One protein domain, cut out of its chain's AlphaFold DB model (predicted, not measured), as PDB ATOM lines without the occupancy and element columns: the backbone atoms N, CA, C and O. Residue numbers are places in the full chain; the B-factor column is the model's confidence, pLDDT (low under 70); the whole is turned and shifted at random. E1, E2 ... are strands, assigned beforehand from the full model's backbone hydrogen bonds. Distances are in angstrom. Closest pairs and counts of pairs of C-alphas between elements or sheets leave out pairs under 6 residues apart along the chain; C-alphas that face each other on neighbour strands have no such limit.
ATOM      1  N   VAL A 186     285.076 164.615 164.885       60.91
ATOM      2  CA  VAL A 186     284.315 164.204 166.065       60.91
ATOM      3  C   VAL A 186     283.778 162.804 165.830       60.91
ATOM      4  O   VAL A 186     282.889 162.590 165.004       60.91
ATOM      5  N   GLU A 187     284.336 161.846 166.566       57.50
ATOM      6  CA  GLU A 187     283.765 160.512 166.674       57.50
ATOM      7  C   GLU A 187     282.674 160.502 167.758       57.50
ATOM      8  O   GLU A 187     282.893 160.987 168.869       57.50
ATOM      9  N   PRO A 188     281.488 159.946 167.478       52.69
ATOM     10  CA  PRO A 188     280.451 159.759 168.464       52.69
ATOM     11  C   PRO A 188     280.922 158.708 169.457       52.69
ATOM     12  O   PRO A 188     281.551 157.709 169.096       52.69
ATOM     13  N   VAL A 189     280.578 158.947 170.716       53.47
ATOM     14  CA  VAL A 189     280.944 158.139 171.877       53.47
ATOM     15  C   VAL A 189     280.178 156.805 171.861       53.47
ATOM     16  O   VAL A 189     279.301 156.553 172.675       53.47
ATOM     17  N   TYR A 190     280.465 155.944 170.883       51.75
ATOM     18  CA  TYR A 190     280.037 154.538 170.860       51.75
ATOM     19  C   TYR A 190     281.205 153.583 171.103       51.75
ATOM     20  O   TYR A 190     281.011 152.382 171.278       51.75
ATOM     21  N   THR A 191     282.431 154.102 171.134       56.38
ATOM     22  CA  THR A 191     283.617 153.324 171.473       56.38
ATOM     23  C   THR A 191     283.931 153.517 172.955       56.38
ATOM     24  O   THR A 191     283.733 154.599 173.504       56.38
ATOM     25  N   LYS A 192     284.399 152.454 173.623       73.81
ATOM     26  CA  LYS A 192     284.792 152.405 175.049       73.81
ATOM     27  C   LYS A 192     286.015 153.289 175.374       73.81
ATOM     28  O   LYS A 192     286.851 152.924 176.194       73.81
ATOM     29  N   LYS A 193     286.190 154.410 174.680       80.44
ATOM     30  CA  LYS A 193     287.310 155.324 174.854       80.44
ATOM     31  C   LYS A 193     286.981 156.238 176.025       80.44
ATOM     32  O   LYS A 193     286.072 157.050 175.935       80.44
ATOM     33  N   ALA A 194     287.693 156.072 177.131       87.75
ATOM     34  CA  ALA A 194     287.612 156.975 178.269       87.75
ATOM     35  C   ALA A 194     288.642 158.099 178.125       87.75
ATOM     36  O   ALA A 194     289.699 157.908 177.516       87.75
ATOM     37  N   CYS A 195     288.352 159.263 178.707       90.06
ATOM     38  CA  CYS A 195     289.345 160.317 178.843       90.06
ATOM     39  C   CYS A 195     290.547 159.784 179.627       90.06
ATOM     40  O   CYS A 195     290.388 159.309 180.750       90.06
ATOM     41  N   HIS A 196     291.754 159.922 179.082       88.88
ATOM     42  CA  HIS A 196     292.959 159.409 179.731       88.88
ATOM     43  C   HIS A 196     293.289 160.139 181.044       88.88
ATOM     44  O   HIS A 196     293.868 159.547 181.944       88.88
ATOM     45  N   GLY A 197     292.862 161.399 181.188       87.06
ATOM     46  CA  GLY A 197     293.050 162.177 182.417       87.06
ATOM     47  C   GLY A 197     292.153 161.758 183.578       87.06
ATOM     48  O   GLY A 197     292.644 161.468 184.659       87.06
ATOM     49  N   CYS A 198     290.831 161.743 183.376       89.56
ATOM     50  CA  CYS A 198     289.878 161.469 184.456       89.56
ATOM     51  C   CYS A 198     289.307 160.043 184.454       89.56
ATOM     52  O   CYS A 198     288.502 159.716 185.322       89.56
ATOM     53  N   GLY A 199     289.655 159.212 183.467       87.88
ATOM     54  CA  GLY A 199     289.152 157.843 183.319       87.88
ATOM     55  C   GLY A 199     287.657 157.740 182.998       87.88
ATOM     56  O   GLY A 199     287.115 156.638 182.951       87.88
ATOM     57  N   ARG A 200     286.972 158.870 182.781       87.25
ATOM     58  CA  ARG A 200     285.521 158.942 182.572       87.25
ATOM     59  C   ARG A 200     285.155 159.089 181.098       87.25
ATOM     60  O   ARG A 200     285.928 159.636 180.315       87.25
ATOM     61  N   ASN A 201     283.967 158.605 180.751       81.62
ATOM     62  CA  ASN A 201     283.364 158.698 179.412       81.62
ATOM     63  C   ASN A 201     281.911 159.222 179.458       81.62
ATOM     64  O   ASN A 201     281.214 159.284 178.454       81.62
ATOM     65  N   ASP A 202     281.421 159.548 180.652       77.12
ATOM     66  CA  ASP A 202     280.055 159.990 180.941       77.12
ATOM     67  C   ASP A 202     279.939 161.516 181.074       77.12
ATOM     68  O   ASP A 202     278.848 162.047 181.280       77.12
ATOM     69  N   VAL A 203     281.055 162.240 180.950       71.88
ATOM     70  CA  VAL A 203     281.057 163.699 181.039       71.88
ATOM     71  C   VAL A 203     280.570 164.269 179.700       71.88
ATOM     72  O   VAL A 203     281.138 163.926 178.666       71.88
ATOM     73  N   PRO A 204     279.574 165.177 179.676       67.56
ATOM     74  CA  PRO A 204     279.031 165.771 178.444       67.56
ATOM     75  C   PRO A 204     280.010 166.695 177.685       67.56
ATOM     76  O   PRO A 204     279.607 167.436 176.791       67.56
ATOM     77  N   SER A 205     281.298 166.670 178.028       70.94
ATOM     78  CA  SER A 205     282.371 167.349 177.308       70.94
ATOM     79  C   SER A 205     282.852 166.515 176.123       70.94
ATOM     80  O   SER A 205     283.006 165.301 176.232       70.94
ATOM     81  N   LEU A 206     283.160 167.174 175.006       78.56
ATOM     82  CA  LEU A 206     283.722 166.526 173.823       78.56
ATOM     83  C   LEU A 206     285.061 165.848 174.161       78.56
ATOM     84  O   LEU A 206     285.953 166.470 174.743       78.56
ATOM     85  N   LEU A 207     285.200 164.576 173.780       85.56
ATOM     86  CA  LEU A 207     286.483 163.879 173.753       85.56
ATOM     87  C   LEU A 207     287.241 164.299 172.495       85.56
ATOM     88  O   LEU A 207     286.783 164.079 171.376       85.56
ATOM     89  N   VAL A 208     288.417 164.877 172.686       86.06
ATOM     90  CA  VAL A 208     289.339 165.276 171.628       86.06
ATOM     91  C   VAL A 208     290.505 164.301 171.610       86.06
ATOM     92  O   VAL A 208     291.070 163.963 172.653       86.06
ATOM     93  N   ARG A 209     290.881 163.834 170.420       89.94
ATOM     94  CA  ARG A 209     292.072 163.007 170.231       89.94
ATOM     95  C   ARG A 209     293.290 163.914 170.084       89.94
ATOM     96  O   ARG A 209     293.331 164.758 169.198       89.94
ATOM     97  N   CYS A 210     294.281 163.737 170.949       89.44
ATOM     98  CA  CYS A 210     295.567 164.406 170.840       89.44
ATOM     99  C   CYS A 210     296.321 163.850 169.627       89.44
ATOM    100  O   CYS A 210     296.577 162.650 169.567       89.44
ATOM    101  N   GLU A 211     296.675 164.706 168.672       87.19
ATOM    102  CA  GLU A 211     297.305 164.283 167.420       87.19
ATOM    103  C   GLU A 211     298.702 163.656 167.630       87.19
ATOM    104  O   GLU A 211     298.911 162.548 167.136       87.19
ATOM    105  N   PRO A 212     299.612 164.220 168.458       89.81
ATOM    106  CA  PRO A 212     300.949 163.640 168.619       89.81
ATOM    107  C   PRO A 212     301.010 162.302 169.365       89.81
ATOM    108  O   PRO A 212     301.905 161.508 169.104       89.81
ATOM    109  N   CYS A 213     300.104 162.041 170.316       91.56
ATOM    110  CA  CYS A 213     300.150 160.809 171.122       91.56
ATOM    111  C   CYS A 213     298.942 159.881 170.939       91.56
ATOM    112  O   CYS A 213     298.889 158.812 171.539       91.56
ATOM    113  N   GLY A 214     297.940 160.281 170.155       90.06
ATOM    114  CA  GLY A 214     296.738 159.494 169.878       90.06
ATOM    115  C   GLY A 214     295.759 159.324 171.049       90.06
ATOM    116  O   GLY A 214     294.716 158.693 170.861       90.06
ATOM    117  N   MET A 215     296.057 159.878 172.229       90.44
ATOM    118  CA  MET A 215     295.246 159.726 173.444       90.44
ATOM    119  C   MET A 215     294.007 160.623 173.423       90.44
ATOM    120  O   MET A 215     294.038 161.717 172.864       90.44
ATOM    121  N   HIS A 216     292.914 160.175 174.044       89.94
ATOM    122  CA  HIS A 216     291.645 160.911 174.072       89.94
ATOM    123  C   HIS A 216     291.497 161.672 175.394       89.94
ATOM    124  O   HIS A 216     291.710 161.106 176.469       89.94
ATOM    125  N   TRP A 217     291.121 162.947 175.315       89.00
ATOM    126  CA  TRP A 217     291.009 163.866 176.446       89.00
ATOM    127  C   TRP A 217     289.708 164.645 176.364       89.00
ATOM    128  O   TRP A 217     289.324 165.080 175.284       89.00
ATOM    129  N   HIS A 218     289.039 164.883 177.489       88.06
ATOM    130  CA  HIS A 218     287.999 165.907 177.508       88.06
ATOM    131  C   HIS A 218     288.625 167.285 177.278       88.06
ATOM    132  O   HIS A 218     289.715 167.555 177.790       88.06
ATOM    133  N   THR A 219     287.902 168.176 176.597       79.69
ATOM    134  CA  THR A 219     288.309 169.574 176.351       79.69
ATOM    135  C   THR A 219     288.693 170.368 177.613       79.69
ATOM    136  O   THR A 219     289.344 171.396 177.488       79.69
ATOM    137  N   GLY A 220     288.363 169.890 178.822       80.62
ATOM    138  CA  GLY A 220     288.758 170.494 180.106       80.62
ATOM    139  C   GLY A 220     289.669 169.647 181.007       80.62
ATOM    140  O   GLY A 220     289.986 170.081 182.108       80.62
ATOM    141  N   CYS A 221     290.082 168.442 180.596       85.81
ATOM    142  CA  CYS A 221     290.935 167.570 181.425       85.81
ATOM    143  C   CYS A 221     292.443 167.755 181.179       85.81
ATOM    144  O   CYS A 221     293.247 167.113 181.852       85.81
ATOM    145  N   GLY A 222     292.829 168.587 180.210       79.19
ATOM    146  CA  GLY A 222     294.222 168.954 179.967       79.19
ATOM    147  C   GLY A 222     294.672 170.102 180.869       79.19
ATOM    148  O   GLY A 222     293.918 171.046 181.109       79.19
ATOM    149  N   GLU A 223     295.916 170.063 181.338       79.94
ATOM    150  CA  GLU A 223     296.489 171.175 182.092       79.94
ATOM    151  C   GLU A 223     296.689 172.369 181.147       79.94
ATOM    152  O   GLU A 223     297.443 172.288 180.176       79.94
ATOM    153  N   ARG A 224     295.961 173.469 181.391       83.88
ATOM    154  CA  ARG A 224     295.994 174.695 180.567       83.88
ATOM    155  C   ARG A 224     295.753 174.440 179.070       83.88
ATOM    156  O   ARG A 224     296.431 175.017 178.223       83.88
ATOM    157  N   GLY A 225     294.828 173.535 178.745       83.00
ATOM    158  CA  GLY A 225     294.516 173.200 177.352       83.00
ATOM    159  C   GLY A 225     295.628 172.424 176.641       83.00
ATOM    160  O   GLY A 225     295.695 172.443 175.419       83.00
ATOM    161  N   ARG A 226     296.519 171.744 177.371       88.06
ATOM    162  CA  ARG A 226     297.555 170.871 176.797       88.06
ATOM    163  C   ARG A 226     297.318 169.416 177.176       88.06
ATOM    164  O   ARG A 226     296.806 169.107 178.250       88.06
ATOM    165  N   CYS A 227     297.715 168.504 176.295       88.75
ATOM    166  CA  CYS A 227     297.715 167.075 176.585       88.75
ATOM    167  C   CYS A 227     298.679 166.785 177.744       88.75
ATOM    168  O   CYS A 227     299.852 167.132 177.647       88.75
ATOM    169  N   THR A 228     298.251 166.099 178.805       87.75
ATOM    170  CA  THR A 228     299.155 165.852 179.947       87.75
ATOM    171  C   THR A 228     300.276 164.857 179.615       87.75
ATOM    172  O   THR A 228     301.337 164.927 180.224       87.75
ATOM    173  N   ASN A 229     300.086 163.994 178.606       90.25
ATOM    174  CA  ASN A 229     301.110 163.043 178.156       90.25
ATOM    175  C   ASN A 229     302.246 163.701 177.342       90.25
ATOM    176  O   ASN A 229     303.411 163.574 177.693       90.25
ATOM    177  N   CYS A 230     301.930 164.426 176.261       91.94
ATOM    178  CA  CYS A 230     302.943 164.995 175.353       91.94
ATOM    179  C   CYS A 230     303.047 166.530 175.374       91.94
ATOM    180  O   CYS A 230     303.816 167.100 174.608       91.94
ATOM    181  N   ARG A 231     302.252 167.218 176.205       91.56
ATOM    182  CA  ARG A 231     302.174 168.691 176.324       91.56
ATOM    183  C   ARG A 231     301.792 169.454 175.049       91.56
ATOM    184  O   ARG A 231     301.818 170.692 175.043       91.56
ATOM    185  N   ALA A 232     301.382 168.745 174.000       88.44
ATOM    186  CA  ALA A 232     300.860 169.349 172.785       88.44
ATOM    187  C   ALA A 232     299.605 170.184 173.095       88.44
ATOM    188  O   ALA A 232     298.784 169.750 173.914       88.44
ATOM    189  N   PRO A 233     299.454 171.371 172.479       83.81
ATOM    190  CA  PRO A 233     298.243 172.166 172.621       83.81
ATOM    191  C   PRO A 233     297.049 171.359 172.107       83.81
ATOM    192  O   PRO A 233     297.087 170.785 171.020       83.81
ATOM    193  N   LEU A 234     296.006 171.273 172.924       81.75
ATOM    194  CA  LEU A 234     294.707 170.778 172.500       81.75
ATOM    195  C   LEU A 234     293.971 171.939 171.815       81.75
ATOM    196  O   LEU A 234     294.158 173.089 172.217       81.75
ATOM    197  N   PRO A 235     293.161 171.670 170.779       75.62
ATOM    198  CA  PRO A 235     292.390 172.704 170.103       75.62
ATOM    199  C   PRO A 235     291.495 173.417 171.120       75.62
ATOM    200  O   PRO A 235     290.646 172.784 171.751       75.62
ATOM    201  N   ASP A 236     291.714 174.721 171.292       67.88
ATOM    202  CA  ASP A 236     290.872 175.546 172.150       67.88
ATOM    203  C   ASP A 236     289.533 175.773 171.431       67.88
ATOM    204  O   ASP A 236     289.513 176.420 170.375       67.88
ATOM    205  N   PRO A 237     288.407 175.262 171.961       64.94
ATOM    206  CA  PRO A 237     287.099 175.494 171.359       64.94
ATOM    207  C   PRO A 237     286.743 176.988 171.269       64.94
ATOM    208  O   PRO A 237     285.886 177.351 170.464       64.94
TER     209      PRO A 237
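Overview. This is residues 186 to 237 of the 344 residues of an uncharacterized protein of Eumeta variegata (UniProt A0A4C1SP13). Little regular structure is present: a tiny two-stranded hairpin, E1 and E2, sits in the middle, with two long looping stretches mostly on opposite sides of it, residues 186 to 206 and residues 219 to 237. The 52 printed residues hold no named helix and two strands, E1 then E2, in one antiparallel sheet; the class is all strand, with 6 residues in named elements. The whole is compact, with a radius of gyration of the C-alphas of 9.9 A, and rounded, spanning 26 by 19 by 17 A.

Arrangement. E1, residues 207 to 209, and E2, residues 216 to 218, form a hairpin, antiparallel at 141 degrees between directions. C-alphas 208 and 217 face each other at 5.3 A. N 208 and O 217, and N 217 and O 208, are within hydrogen-bond range, each pair at 2.8 A.

Along the chain. E1 measures 6.7 A from C-alpha 207 at (286.483, 163.879, 173.753) to C-alpha 209. E2 measures 7.1 A and ends at C-alpha 218 at (287.999, 165.907, 177.508).

Size, cuts and confidence. The farthest C-alphas, of Tyr 190 and Arg 224, are 27.5 A apart. The printed part has no cut, and the link from E1 to E2 is short, with 6 residues. Mean pLDDT of the printed part is 80.6; residues 186 to 191, 204 and 236 to 237 are under 70.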